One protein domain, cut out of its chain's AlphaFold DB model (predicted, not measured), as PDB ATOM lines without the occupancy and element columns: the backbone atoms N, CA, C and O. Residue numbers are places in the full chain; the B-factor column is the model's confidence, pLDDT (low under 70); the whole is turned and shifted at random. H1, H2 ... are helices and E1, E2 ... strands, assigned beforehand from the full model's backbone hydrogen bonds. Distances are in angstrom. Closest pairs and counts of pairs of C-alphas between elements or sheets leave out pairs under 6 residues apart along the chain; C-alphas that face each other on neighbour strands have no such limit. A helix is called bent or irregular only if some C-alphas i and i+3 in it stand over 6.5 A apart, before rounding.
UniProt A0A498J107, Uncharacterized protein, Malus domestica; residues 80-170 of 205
ATOM      1  N   ARG A  80       4.969  54.233 -38.852       81.25
ATOM      2  CA  ARG A  80       6.257  54.909 -38.977       81.25
ATOM      3  C   ARG A  80       6.988  54.396 -40.220       81.25
ATOM      4  O   ARG A  80       7.103  53.188 -40.439       81.25
ATOM      5  N   PHE A  81       7.496  55.326 -41.020       84.31
ATOM      6  CA  PHE A  81       8.419  55.010 -42.101       84.31
ATOM      7  C   PHE A  81       9.823  54.907 -41.506       84.31
ATOM      8  O   PHE A  81      10.290  55.832 -40.845       84.31
ATOM      9  N   CYS A  82      10.480  53.768 -41.707       79.06
ATOM     10  CA  CYS A  82      11.835  53.519 -41.215       79.06
ATOM     11  C   CYS A  82      12.912  53.807 -42.272       79.06
ATOM     12  O   CYS A  82      14.096  53.594 -42.034       79.06
ATOM     13  N   GLY A  83      12.519  54.315 -43.438       81.00
ATOM     14  CA  GLY A  83      13.442  54.780 -44.461       81.00
ATOM     15  C   GLY A  83      12.751  55.042 -45.790       81.00
ATOM     16  O   GLY A  83      11.600  54.656 -46.011       81.00
ATOM     17  N   SER A  84      13.483  55.683 -46.694       80.25
ATOM     18  CA  SER A  84      13.125  55.751 -48.107       80.25
ATOM     19  C   SER A  84      14.389  55.640 -48.950       80.25
ATOM     20  O   SER A  84      15.408  56.232 -48.601       80.25
ATOM     21  N   SER A  85      14.351  54.853 -50.023       77.12
ATOM     22  CA  SER A  85      15.506  54.666 -50.902       77.12
ATOM     23  C   SER A  85      15.073  54.211 -52.293       77.12
ATOM     24  O   SER A  85      14.163  53.398 -52.431       77.12
ATOM     25  N   LYS A  86      15.691  54.780 -53.337       76.19
ATOM     26  CA  LYS A  86      15.423  54.489 -54.763       76.19
ATOM     27  C   LYS A  86      13.927  54.502 -55.141       76.19
ATOM     28  O   LYS A  86      13.473  53.685 -55.934       76.19
ATOM     29  N   GLY A  87      13.148  55.416 -54.557       77.31
ATOM     30  CA  GLY A  87      11.703  55.524 -54.802       77.31
ATOM     31  C   GLY A  87      10.833  54.549 -54.001       77.31
ATOM     32  O   GLY A  87       9.621  54.536 -54.182       77.31
ATOM     33  N   TRP A  88      11.419  53.763 -53.099       83.19
ATOM     34  CA  TRP A  88      10.709  52.880 -52.181       83.19
ATOM     35  C   TRP A  88      10.602  53.507 -50.795       83.19
ATOM     36  O   TRP A  88      11.577  54.038 -50.269       83.19
ATOM     37  N   ILE A  89       9.423  53.406 -50.191       85.62
ATOM     38  CA  ILE A  89       9.163  53.693 -48.781       85.62
ATOM     39  C   ILE A  89       9.296  52.384 -48.011       85.62
ATOM     40  O   ILE A  89       8.764  51.355 -48.432       85.62
ATOM     41  N   ILE A  90       9.995  52.428 -46.882       86.44
ATOM     42  CA  ILE A  90      10.290  51.256 -46.065       86.44
ATOM     43  C   ILE A  90       9.528  51.359 -44.748       86.44
ATOM     44  O   ILE A  90       9.549  52.388 -44.071       86.44
ATOM     45  N   THR A  91       8.825  50.286 -44.403       88.38
ATOM     46  CA  THR A  91       8.029  50.164 -43.177       88.38
ATOM     47  C   THR A  91       8.316  48.835 -42.496       88.38
ATOM     48  O   THR A  91       8.852  47.916 -43.116       88.38
ATOM     49  N   VAL A  92       7.938  48.711 -41.227       85.81
ATOM     50  CA  VAL A  92       8.050  47.460 -40.474       85.81
ATOM     51  C   VAL A  92       6.699  47.066 -39.880       85.81
ATOM     52  O   VAL A  92       5.888  47.913 -39.499       85.81
ATOM     53  N   GLU A  93       6.413  45.768 -39.867       87.06
ATOM     54  CA  GLU A  93       5.240  45.180 -39.222       87.06
ATOM     55  C   GLU A  93       5.549  44.737 -37.780       87.06
ATOM     56  O   GLU A  93       6.706  44.581 -37.401       87.06
ATOM     57  N   ALA A  94       4.513  44.488 -36.969       83.81
ATOM     58  CA  ALA A  94       4.663  44.109 -35.554       83.81
ATOM     59  C   ALA A  94       5.464  42.816 -35.328       83.81
ATOM     60  O   ALA A  94       5.995  42.573 -34.248       83.81
ATOM     61  N   ASN A  95       5.544  41.975 -36.355       83.75
ATOM     62  CA  ASN A  95       6.335  40.754 -36.382       83.75
ATOM     63  C   ASN A  95       7.761  40.976 -36.921       83.75
ATOM     64  O   ASN A  95       8.442  39.988 -37.153       83.75
ATOM     65  N   PHE A  96       8.220  42.215 -37.124       81.00
ATOM     66  CA  PHE A  96       9.513  42.558 -37.735       81.00
ATOM     67  C   PHE A  96       9.673  42.176 -39.213       81.00
ATOM     68  O   PHE A  96      10.792  42.052 -39.717       81.00
ATOM     69  N   VAL A  97       8.569  42.012 -39.942       86.62
ATOM     70  CA  VAL A  97       8.620  41.942 -41.406       86.62
ATOM     71  C   VAL A  97       8.845  43.346 -41.958       86.62
ATOM     72  O   VAL A  97       8.014  44.239 -41.777       86.62
ATOM     73  N   VAL A  98       9.972  43.539 -42.645       84.94
ATOM     74  CA  VAL A  98      10.264  44.777 -43.375       84.94
ATOM     75  C   VAL A  98       9.542  44.746 -44.715       84.94
ATOM     76  O   VAL A  98       9.615  43.770 -45.464       84.94
ATOM     77  N   THR A  99       8.823  45.825 -45.003       88.31
ATOM     78  CA  THR A  99       7.994  45.966 -46.194       88.31
ATOM     79  C   THR A  99       8.431  47.179 -47.002       88.31
ATOM     80  O   THR A  99       8.477  48.291 -46.474       88.31
ATOM     81  N   LEU A 100       8.707  46.965 -48.287       85.69
ATOM     82  CA  LEU A 100       9.013  48.007 -49.261       85.69
ATOM     83  C   LEU A 100       7.758  48.303 -50.084       85.69
ATOM     84  O   LEU A 100       7.131  47.388 -50.627       85.69
ATOM     85  N   MET A 101       7.409  49.579 -50.205       83.38
ATOM     86  CA  MET A 101       6.279  50.053 -51.003       83.38
ATOM     87  C   MET A 101       6.734  51.148 -51.960       83.38
ATOM     88  O   MET A 101       7.369  52.107 -51.534       83.38
ATOM     89  N   ASN A 102       6.386  51.046 -53.240       79.62
ATOM     90  CA  ASN A 102       6.685  52.100 -54.207       79.62
ATOM     91  C   ASN A 102       5.435  52.982 -54.452       79.62
ATOM     92  O   ASN A 102       4.495  52.537 -55.120       79.62
ATOM     93  N   PRO A 103       5.391  54.229 -53.940       69.38
ATOM     94  CA  PRO A 103       4.250  55.134 -54.106       69.38
ATOM     95  C   PRO A 103       4.046  55.613 -55.550       69.38
ATOM     96  O   PRO A 103       2.945  56.021 -55.916       69.38
ATOM     97  N   GLN A 104       5.079  55.559 -56.389       64.06
ATOM     98  CA  GLN A 104       5.017  56.017 -57.778       64.06
ATOM     99  C   GLN A 104       4.629  54.895 -58.746       64.06
ATOM    100  O   GLN A 104       4.346  55.150 -59.919       64.06
ATOM    101  N   PHE A 105       4.554  53.655 -58.262       62.97
ATOM    102  CA  PHE A 105       4.155  52.508 -59.061       62.97
ATOM    103  C   PHE A 105       2.628  52.434 -59.196       62.97
ATOM    104  O   PHE A 105       1.956  51.603 -58.592       62.97
ATOM    105  N   ASN A 106       2.082  53.326 -60.019       51.94
ATOM    106  CA  ASN A 106       0.727  53.245 -60.561       51.94
ATOM    107  C   ASN A 106       0.818  52.810 -62.027       51.94
ATOM    108  O   ASN A 106       0.597  53.587 -62.958       51.94
ATOM    109  N   VAL A 107       1.188  51.551 -62.258       47.12
ATOM    110  CA  VAL A 107       1.061  50.977 -63.597       47.12
ATOM    111  C   VAL A 107      -0.409  50.616 -63.767       47.12
ATOM    112  O   VAL A 107      -0.894  49.723 -63.081       47.12
ATOM    113  N   LYS A 108      -1.103  51.254 -64.720       45.97
ATOM    114  CA  LYS A 108      -2.503  50.987 -65.139       45.97
ATOM    115  C   LYS A 108      -2.843  49.503 -65.418       45.97
ATOM    116  O   LYS A 108      -3.971  49.182 -65.761       45.97
ATOM    117  N   ARG A 109      -1.853  48.613 -65.330       42.94
ATOM    118  CA  ARG A 109      -1.886  47.186 -65.642       42.94
ATOM    119  C   ARG A 109      -1.951  46.295 -64.392       42.94
ATOM    120  O   ARG A 109      -2.222  45.111 -64.536       42.94
ATOM    121  N   TRP A 110      -1.684  46.827 -63.197       47.78
ATOM    122  CA  TRP A 110      -1.713  46.073 -61.939       47.78
ATOM    123  C   TRP A 110      -2.760  46.674 -61.002       47.78
ATOM    124  O   TRP A 110      -2.730  47.862 -60.702       47.78
ATOM    125  N   THR A 111      -3.683  45.842 -60.521       50.78
ATOM    126  CA  THR A 111      -4.756  46.224 -59.585       50.78
ATOM    127  C   THR A 111      -4.250  46.546 -58.178       50.78
ATOM    128  O   THR A 111      -5.008  47.074 -57.369       50.78
ATOM    129  N   LYS A 112      -2.985  46.235 -57.860       58.03
ATOM    130  CA  LYS A 112      -2.365  46.487 -56.553       58.03
ATOM    131  C   LYS A 112      -0.926  46.975 -56.725       58.03
ATOM    132  O   LYS A 112      -0.199  46.473 -57.581       58.03
ATOM    133  N   ARG A 113      -0.522  47.945 -55.897       66.12
ATOM    134  CA  ARG A 113       0.860  48.450 -55.828       66.12
ATOM    135  C   ARG A 113       1.807  47.300 -55.439       66.12
ATOM    136  O   ARG A 113       1.424  46.488 -54.594       66.12
ATOM    137  N   PRO A 114       3.017  47.205 -56.018       69.50
ATOM    138  CA  PRO A 114       3.990  46.195 -55.644       69.50
ATOM    139  C   PRO A 114       4.426  46.447 -54.204       69.50
ATOM    140  O   PRO A 114       4.966  47.501 -53.862       69.50
ATOM    141  N   ILE A 115       4.143  45.458 -53.368       79.75
ATOM    142  CA  ILE A 115       4.571  45.398 -51.981       79.75
ATOM    143  C   ILE A 115       5.565  44.252 -51.906       79.75
ATOM    144  O   ILE A 115       5.217  43.109 -52.204       79.75
ATOM    145  N   ILE A 116       6.795  44.556 -51.513       83.50
ATOM    146  CA  ILE A 116       7.824  43.543 -51.298       83.50
ATOM    147  C   ILE A 116       7.956  43.330 -49.801       83.50
ATOM    148  O   ILE A 116       8.143  44.284 -49.048       83.50
ATOM    149  N   ARG A 117       7.862  42.071 -49.378       84.56
ATOM    150  CA  ARG A 117       8.062  41.659 -47.992       84.56
ATOM    151  C   ARG A 117       9.352  40.874 -47.889       84.56
ATOM    152  O   ARG A 117       9.541  39.885 -48.591       84.56
ATOM    153  N   ILE A 118      10.221  41.337 -47.013       81.38
ATOM    154  CA  ILE A 118      11.496  40.696 -46.718       81.38
ATOM    155  C   ILE A 118      11.247  39.599 -45.681       81.38
ATOM    156  O   ILE A 118      10.303  39.724 -44.891       81.38
ATOM    157  N   PRO A 119      12.059  38.524 -45.660       79.44
ATOM    158  CA  PRO A 119      12.026  37.558 -44.575       79.44
ATOM    159  C   PRO A 119      11.991  38.230 -43.201       79.44
ATOM    160  O   PRO A 119      12.638  39.251 -42.961       79.44
ATOM    161  N   GLN A 120      11.199  37.644 -42.309       81.56
ATOM    162  CA  GLN A 120      10.992  38.157 -40.965       81.56
ATOM    163  C   GLN A 120      12.329  38.296 -40.229       81.56
ATOM    164  O   GLN A 120      13.059  37.312 -40.083       81.56
ATOM    165  N   LEU A 121      12.620  39.493 -39.715       78.06
ATOM    166  CA  LEU A 121      13.780  39.682 -38.852       78.06
ATOM    167  C   LEU A 121      13.503  39.044 -37.489       78.06
ATOM    168  O   LEU A 121      12.389  39.102 -36.965       78.06
ATOM    169  N   LYS A 122      14.527  38.430 -36.899       79.62
ATOM    170  CA  LYS A 122      14.440  37.792 -35.580       79.62
ATOM    171  C   LYS A 122      15.401  38.484 -34.612       79.62
ATOM    172  O   LYS A 122      16.438  37.908 -34.292       79.62
ATOM    173  N   PRO A 123      15.096  39.719 -34.170       70.75
ATOM    174  CA  PRO A 123      15.926  40.385 -33.177       70.75
ATOM    175  C   PRO A 123      15.973  39.557 -31.889       70.75
ATOM    176  O   PRO A 123      14.966  38.991 -31.449       70.75
ATOM    177  N   VAL A 124      17.150  39.502 -31.269       71.62
ATOM    178  CA  VAL A 124      17.339  38.873 -29.959       71.62
ATOM    179  C   VAL A 124      16.749  39.817 -28.923       71.62
ATOM    180  O   VAL A 124      17.307  40.863 -28.613       71.62
ATOM    181  N   ILE A 125      15.568  39.463 -28.423       69.19
ATOM    182  CA  ILE A 125      14.812  40.290 -27.485       69.19
ATOM    183  C   ILE A 125      14.917  39.683 -26.087       69.19
ATOM    184  O   ILE A 125      14.458  38.562 -25.847       69.19
ATOM    185  N   ASN A 126      15.456  40.446 -25.134       71.69
ATOM    186  CA  ASN A 126      15.443  40.054 -23.728       71.69
ATOM    187  C   ASN A 126      13.992  39.983 -23.211       71.69
ATOM    188  O   ASN A 126      13.174  40.873 -23.459       71.69
ATOM    189  N   ARG A 127      13.661  38.933 -22.442       74.06
ATOM    190  CA  ARG A 127      12.323  38.739 -21.851       74.06
ATOM    191  C   ARG A 127      11.832  39.971 -21.081       74.06
ATOM    192  O   ARG A 127      10.640  40.255 -21.130       74.06
ATOM    193  N   ARG A 128      12.738  40.721 -20.438       74.12
ATOM    194  CA  ARG A 128      12.420  41.936 -19.665       74.12
ATOM    195  C   ARG A 128      11.861  43.078 -20.517       74.12
ATOM    196  O   ARG A 128      11.019  43.825 -20.039       74.12
ATOM    197  N   ILE A 129      12.286  43.191 -21.777       73.56
ATOM    198  CA  ILE A 129      11.860  44.269 -22.686       73.56
ATOM    199  C   ILE A 129      10.798  43.811 -23.690       73.56
ATOM    200  O   ILE A 129      10.317  44.612 -24.481       73.56
ATOM    201  N   ARG A 130      10.378  42.539 -23.661       75.94
ATOM    202  CA  ARG A 130       9.459  41.955 -24.654       75.94
ATOM    203  C   ARG A 130       8.137  42.717 -24.787       75.94
ATOM    204  O   ARG A 130       7.654  42.907 -25.900       75.94
ATOM    205  N   GLY A 131       7.561  43.156 -23.666       78.69
ATOM    206  CA  GLY A 131       6.340  43.971 -23.663       78.69
ATOM    207  C   GLY A 131       6.558  45.340 -24.310       78.69
ATOM    208  O   GLY A 131       5.769  45.752 -25.155       78.69
ATOM    209  N   PHE A 132       7.679  45.991 -23.985       76.62
ATOM    210  CA  PHE A 132       8.075  47.267 -24.581       76.62
ATOM    211  C   PHE A 132       8.293  47.143 -26.093       76.62
ATOM    212  O   PHE A 132       7.774  47.956 -26.855       76.62
ATOM    213  N   VAL A 133       8.982  46.083 -26.525       75.94
ATOM    214  CA  VAL A 133       9.241  45.786 -27.940       75.94
ATOM    215  C   VAL A 133       7.942  45.581 -28.703       75.94
ATOM    216  O   VAL A 133       7.779  46.122 -29.788       75.94
ATOM    217  N   LYS A 134       6.983  44.848 -28.131       78.31
ATOM    218  CA  LYS A 134       5.678  44.639 -28.767       78.31
ATOM    219  C   LYS A 134       4.908  45.953 -28.955       78.31
ATOM    220  O   LYS A 134       4.198  46.090 -29.944       78.31
ATOM    221  N   ALA A 135       5.045  46.895 -28.023       80.00
ATOM    222  CA  ALA A 135       4.377  48.193 -28.087       80.00
ATOM    223  C   ALA A 135       5.086  49.217 -28.997       80.00
ATOM    224  O   ALA A 135       4.420  50.099 -29.523       80.00
ATOM    225  N   HIS A 136       6.404  49.090 -29.206       76.94
ATOM    226  CA  HIS A 136       7.234  50.080 -29.915       76.94
ATOM    227  C   HIS A 136       8.098  49.453 -31.020       76.94
ATOM    228  O   HIS A 136       9.198  49.929 -31.297       76.94
ATOM    229  N   PHE A 137       7.645  48.349 -31.620       78.31
ATOM    230  CA  PHE A 137       8.414  47.553 -32.590       78.31
ATOM    231  C   PHE A 137       8.910  48.376 -33.788       78.31
ATOM    232  O   PHE A 137       9.935  48.061 -34.386       78.31
ATOM    233  N   ASP A 138       8.199  49.442 -34.141       75.00
ATOM    234  CA  ASP A 138       8.522  50.336 -35.245       75.00
ATOM    235  C   ASP A 138       9.713  51.261 -34.954       75.00
ATOM    236  O   ASP A 138      10.367  51.728 -35.885       75.00
ATOM    237  N   TYR A 139      10.059  51.456 -33.679       75.06
ATOM    238  CA  TYR A 139      11.280  52.143 -33.241       75.06
ATOM    239  C   TYR A 139      12.494  51.216 -33.144       75.06
ATOM    240  O   TYR A 139      13.625  51.695 -33.064       75.06
ATOM    241  N   PHE A 140      12.280  49.898 -33.171       75.06
ATOM    242  CA  PHE A 140      13.368  48.921 -33.225       75.06
ATOM    243  C   PHE A 140      13.973  48.809 -34.619       75.06
ATOM    244  O   PHE A 140      15.017  48.192 -34.744       75.06
ATOM    245  N   VAL A 141      13.369  49.397 -35.655       76.94
ATOM    246  CA  VAL A 141      14.042  49.633 -36.936       76.94
ATOM    247  C   VAL A 141      14.395  51.113 -37.011       76.94
ATOM    248  O   VAL A 141      13.533  51.959 -37.249       76.94
ATOM    249  N   VAL A 142      15.670  51.429 -36.789       74.44
ATOM    250  CA  VAL A 142      16.176  52.809 -36.774       74.44
ATOM    251  C   VAL A 142      16.195  53.369 -38.187       74.44
ATOM    252  O   VAL A 142      15.656  54.448 -38.434       74.44
ATOM    253  N   LYS A 143      16.785  52.605 -39.110       78.06
ATOM    254  CA  LYS A 143      16.956  52.979 -40.511       78.06
ATOM    255  C   LYS A 143      16.894  51.740 -41.388       78.06
ATOM    256  O   LYS A 143      17.387  50.683 -41.009       78.06
ATOM    257  N   ALA A 144      16.345  51.876 -42.581       80.19
ATOM    258  CA  ALA A 144      16.470  50.878 -43.626       80.19
ATOM    259  C   ALA A 144      16.756  51.545 -44.975       80.19
ATOM    260  O   ALA A 144      16.333  52.675 -45.226       80.19
ATOM    261  N   THR A 145      17.472  50.844 -45.850       81.06
ATOM    262  CA  THR A 145      17.746  51.280 -47.226       81.06
ATOM    263  C   THR A 145      17.955  50.075 -48.142       81.06
ATOM    264  O   THR A 145      18.184  48.962 -47.674       81.06
ATOM    265  N   ILE A 146      17.868  50.294 -49.453       79.25
ATOM    266  CA  ILE A 146      18.090  49.278 -50.486       79.25
ATOM    267  C   ILE A 146      19.263  49.672 -51.380       79.25
ATOM    268  O   ILE A 146      19.450  50.859 -51.660       79.25
ATOM    269  N   SER A 147      20.041  48.686 -51.832       75.81
ATOM    270  CA  SER A 147      21.217  48.944 -52.669       75.81
ATOM    271  C   SER A 147      20.874  49.319 -54.105       75.81
ATOM    272  O   SER A 147      21.439  50.250 -54.678       75.81
ATOM    273  N   ALA A 148      19.872  48.652 -54.664       74.69
ATOM    274  CA  ALA A 148      19.386  48.874 -56.012       74.69
ATOM    275  C   ALA A 148      17.857  48.922 -56.033       74.69
ATOM    276  O   ALA A 148      17.190  48.424 -55.125       74.69
ATOM    277  N   ASP A 149      17.296  49.526 -57.082       74.62
ATOM    278  CA  ASP A 149      15.855  49.489 -57.310       74.62
ATOM    279  C   ASP A 149      15.439  48.070 -57.707       74.62
ATOM    280  O   ASP A 149      15.855  47.554 -58.751       74.62
ATOM    281  N   SER A 150      14.586  47.459 -56.888       67.50
ATOM    282  CA  SER A 150      14.113  46.086 -57.056       67.50
ATOM    283  C   SER A 150      13.250  45.882 -58.308       67.50
ATOM    284  O   SER A 150      13.080  44.746 -58.742       67.50
ATOM    285  N   ILE A 151      12.736  46.946 -58.941       69.44
ATOM    286  CA  ILE A 151      12.084  46.839 -60.261       69.44
ATOM    287  C   ILE A 151      13.125  46.649 -61.365       69.44
ATOM    288  O   ILE A 151      12.956  45.788 -62.228       69.44
ATOM    289  N   SER A 152      14.194  47.446 -61.342       65.56
ATOM    290  CA  SER A 152      15.271  47.369 -62.335       65.56
ATOM    291  C   SER A 152      16.175  46.146 -62.145       65.56
ATOM    292  O   SER A 152      16.673  45.593 -63.121       65.56
ATOM    293  N   ASN A 153      16.357  45.707 -60.896       63.59
ATOM    294  CA  ASN A 153      17.286  44.650 -60.521       63.59
ATOM    295  C   ASN A 153      16.627  43.674 -59.536       63.59
ATOM    296  O   ASN A 153      16.996  43.579 -58.368       63.59
ATOM    297  N   SER A 154      15.607  42.959 -60.013       64.44
ATOM    298  CA  SER A 154      14.714  42.136 -59.181       64.44
ATOM    299  C   SER A 154      15.365  40.940 -58.489       64.44
ATOM    300  O   SER A 154      14.766  40.382 -57.571       64.44
ATOM    301  N   LYS A 155      16.578  40.549 -58.900       65.75
ATOM    302  CA  LYS A 155      17.310  39.409 -58.329       65.75
ATOM    303  C   LYS A 155      18.494  39.808 -57.448       65.75
ATOM    304  O   LYS A 155      18.814  39.053 -56.539       65.75
ATOM    305  N   ASN A 156      19.098  40.980 -57.669       71.69
ATOM    306  CA  ASN A 156      20.339  41.383 -57.003       71.69
ATOM    307  C   ASN A 156      20.188  42.758 -56.337       71.69
ATOM    308  O   ASN A 156      20.801  43.738 -56.758       71.69
ATOM    309  N   TYR A 157      19.364  42.839 -55.293       73.62
ATOM    310  CA  TYR A 157      19.344  43.996 -54.398       73.62
ATOM    311  C   TYR A 157      19.466  43.528 -52.951       73.62
ATOM    312  O   TYR A 157      18.903  42.507 -52.555       73.62
ATOM    313  N   VAL A 158      20.217  44.285 -52.162       75.06
ATOM    314  CA  VAL A 158      20.408  44.052 -50.733       75.06
ATOM    315  C   VAL A 158      19.560  45.067 -49.993       75.06
ATOM    316  O   VAL A 158      19.543  46.249 -50.347       75.06
ATOM    317  N   VAL A 159      18.852  44.607 -48.967       76.50
ATOM    318  CA  VAL A 159      18.166  45.499 -48.038       76.50
ATOM    319  C   VAL A 159      18.943  45.519 -46.746       76.50
ATOM    320  O   VAL A 159      19.111  44.494 -46.093       76.50
ATOM    321  N   MET A 160      19.404  46.705 -46.388       78.75
ATOM    322  CA  MET A 160      20.121  46.942 -45.154       78.75
ATOM    323  C   MET A 160      19.158  47.525 -44.130       78.75
ATOM    324  O   MET A 160      18.411  48.457 -44.433       78.75
ATOM    325  N   VAL A 161      19.175  46.967 -42.924       74.19
ATOM    326  CA  VAL A 161      18.278  47.346 -41.834       74.19
ATOM    327  C   VAL A 161      19.105  47.531 -40.570       74.19
ATOM    328  O   VAL A 161      19.745  46.594 -40.106       74.19
ATOM    329  N   ILE A 162      19.070  48.735 -40.011       74.69
ATOM    330  CA  ILE A 162      19.632  49.052 -38.702       74.69
ATOM    331  C   ILE A 162      18.540  48.815 -37.669       74.69
ATOM    332  O   ILE A 162      17.492  49.470 -37.694       74.69
ATOM    333  N   LEU A 163      18.794  47.883 -36.756       71.69
ATOM    334  CA  LEU A 163      17.917  47.614 -35.626       71.69
ATOM    335  C   LEU A 163      18.379  48.392 -34.387       71.69
ATOM    336  O   LEU A 163      19.573  48.561 -34.164       71.69
ATOM    337  N   GLY A 164      17.433  48.889 -33.595       66.81
ATOM    338  CA  GLY A 164      17.674  49.826 -32.500       66.81
ATOM    339  C   GLY A 164      17.277  49.328 -31.116       66.81
ATOM    340  O   GLY A 164      16.331  48.563 -30.955       66.81
ATOM    341  N   LYS A 165      17.980  49.902 -30.130       52.72
ATOM    342  CA  LYS A 165      17.695  49.995 -28.685       52.72
ATOM    343  C   LYS A 165      17.826  48.732 -27.822       52.72
ATOM    344  O   LYS A 165      17.175  48.624 -26.788       52.72
ATOM    345  N   ASP A 166      18.752  47.848 -28.171       48.06
ATOM    346  CA  ASP A 166      19.608  47.233 -27.150       48.06
ATOM    347  C   ASP A 166      21.059  47.481 -27.578       48.06
ATOM    348  O   ASP A 166      21.415  47.302 -28.740       48.06
ATOM    349  N   THR A 167      21.867  48.012 -26.676       42.69
ATOM    350  CA  THR A 167      23.154  48.695 -26.902       42.69
ATOM    351  C   THR A 167      24.319  47.760 -27.272       42.69
ATOM    352  O   THR A 167      25.467  48.026 -26.931       42.69
ATOM    353  N   ARG A 168      24.041  46.620 -27.920       40.69
ATOM    354  CA  ARG A 168      24.994  45.507 -28.092       40.69
ATOM    355  C   ARG A 168      24.903  44.798 -29.441       40.69
ATOM    356  O   ARG A 168      25.066  43.582 -29.498       40.69
ATOM    357  N   TRP A 169      24.604  45.514 -30.518       41.72
ATOM    358  CA  TRP A 169      24.641  44.899 -31.843       41.72
ATOM    359  C   TRP A 169      25.971  45.202 -32.519       41.72
ATOM    360  O   TRP A 169      26.305  46.360 -32.761       41.72
ATOM    361  N   ASN A 170      26.711  44.129 -32.783       40.66
ATOM    362  CA  ASN A 170      27.889  44.117 -33.631       40.66
ATOM    363  C   ASN A 170      27.425  43.978 -35.083       40.66
ATOM    364  O   ASN A 170      26.492  43.225 -35.385       40.66
TER     365      ASN A 170
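AT A GLANCE: This is residues 80 to 170 of the 205 residues of an uncharacterized protein of Malus domestica (UniProt A0A498J107). A strongly uneven V of two antiparallel sheets makes the body: the twisted four-stranded sheet E1-E2-E3-E4 is one wall, and the hairpin E5-E6 is the other, with E1 and E5 at the corner. H1 makes one end of the long axis, and the loop of residues 107 to 112 sticks out at the other. The printed part has 91 residues, with E1 E2 E3 E4 H1 E5 E6 along the chain; its class is mixed, with under half of the residues, 37, in named elements. It is only just compact, close to loose, with a radius of gyration of the C-alphas of 14.6 A and spans of 48 by 26 by 18 A.

HOW THE PARTS SIT: Start at E1, residues 81 to 85, E2, 88 to 92, E3, 98 to 101, and E4, 115 to 117: a meander, each strand the antiparallel neighbour of the one before. Look for N 82 and O 90 at 2.9 A, N 91 and O 99 at 2.9 A, and N 100 and O 116 at 2.8 A. E5, residues 141 to 146, and E6, 159 to 163, form a hairpin, with N 142 and O 162 at 2.8 A. The closest C-alphas of E1 and E5 are Gly 83 and Ala 144, 5.0 A. H1, residues 127 to 135, is not on the four-stranded sheet; 3 of 5 O i to N i+4 pairs are within hydrogen-bond range.

IN THESE COORDINATES: Find C-alpha 81 at (8.419, 55.010, -42.101), where E1 begins its 11.3 A. E2 spans 13.2 A, E3 10.1 A and E4 6.5 A. H1 spans 13.8 A and is irregular, C-alphas 128 and 131 being 7.6 A apart. E5 spans 14.1 A; E6 runs 12.6 A to C-alpha 163 at (17.917, 47.614, -35.626).

THE WHOLE: The farthest C-alphas, Lys 108 and Arg 128, are 48.7 A apart. The printed part has no cut; E3 to E4 and E5 to E6 are long links. Look for pLDDT under 70 at residues 103 to 114, 125, 150 to 155 and 164 to 170.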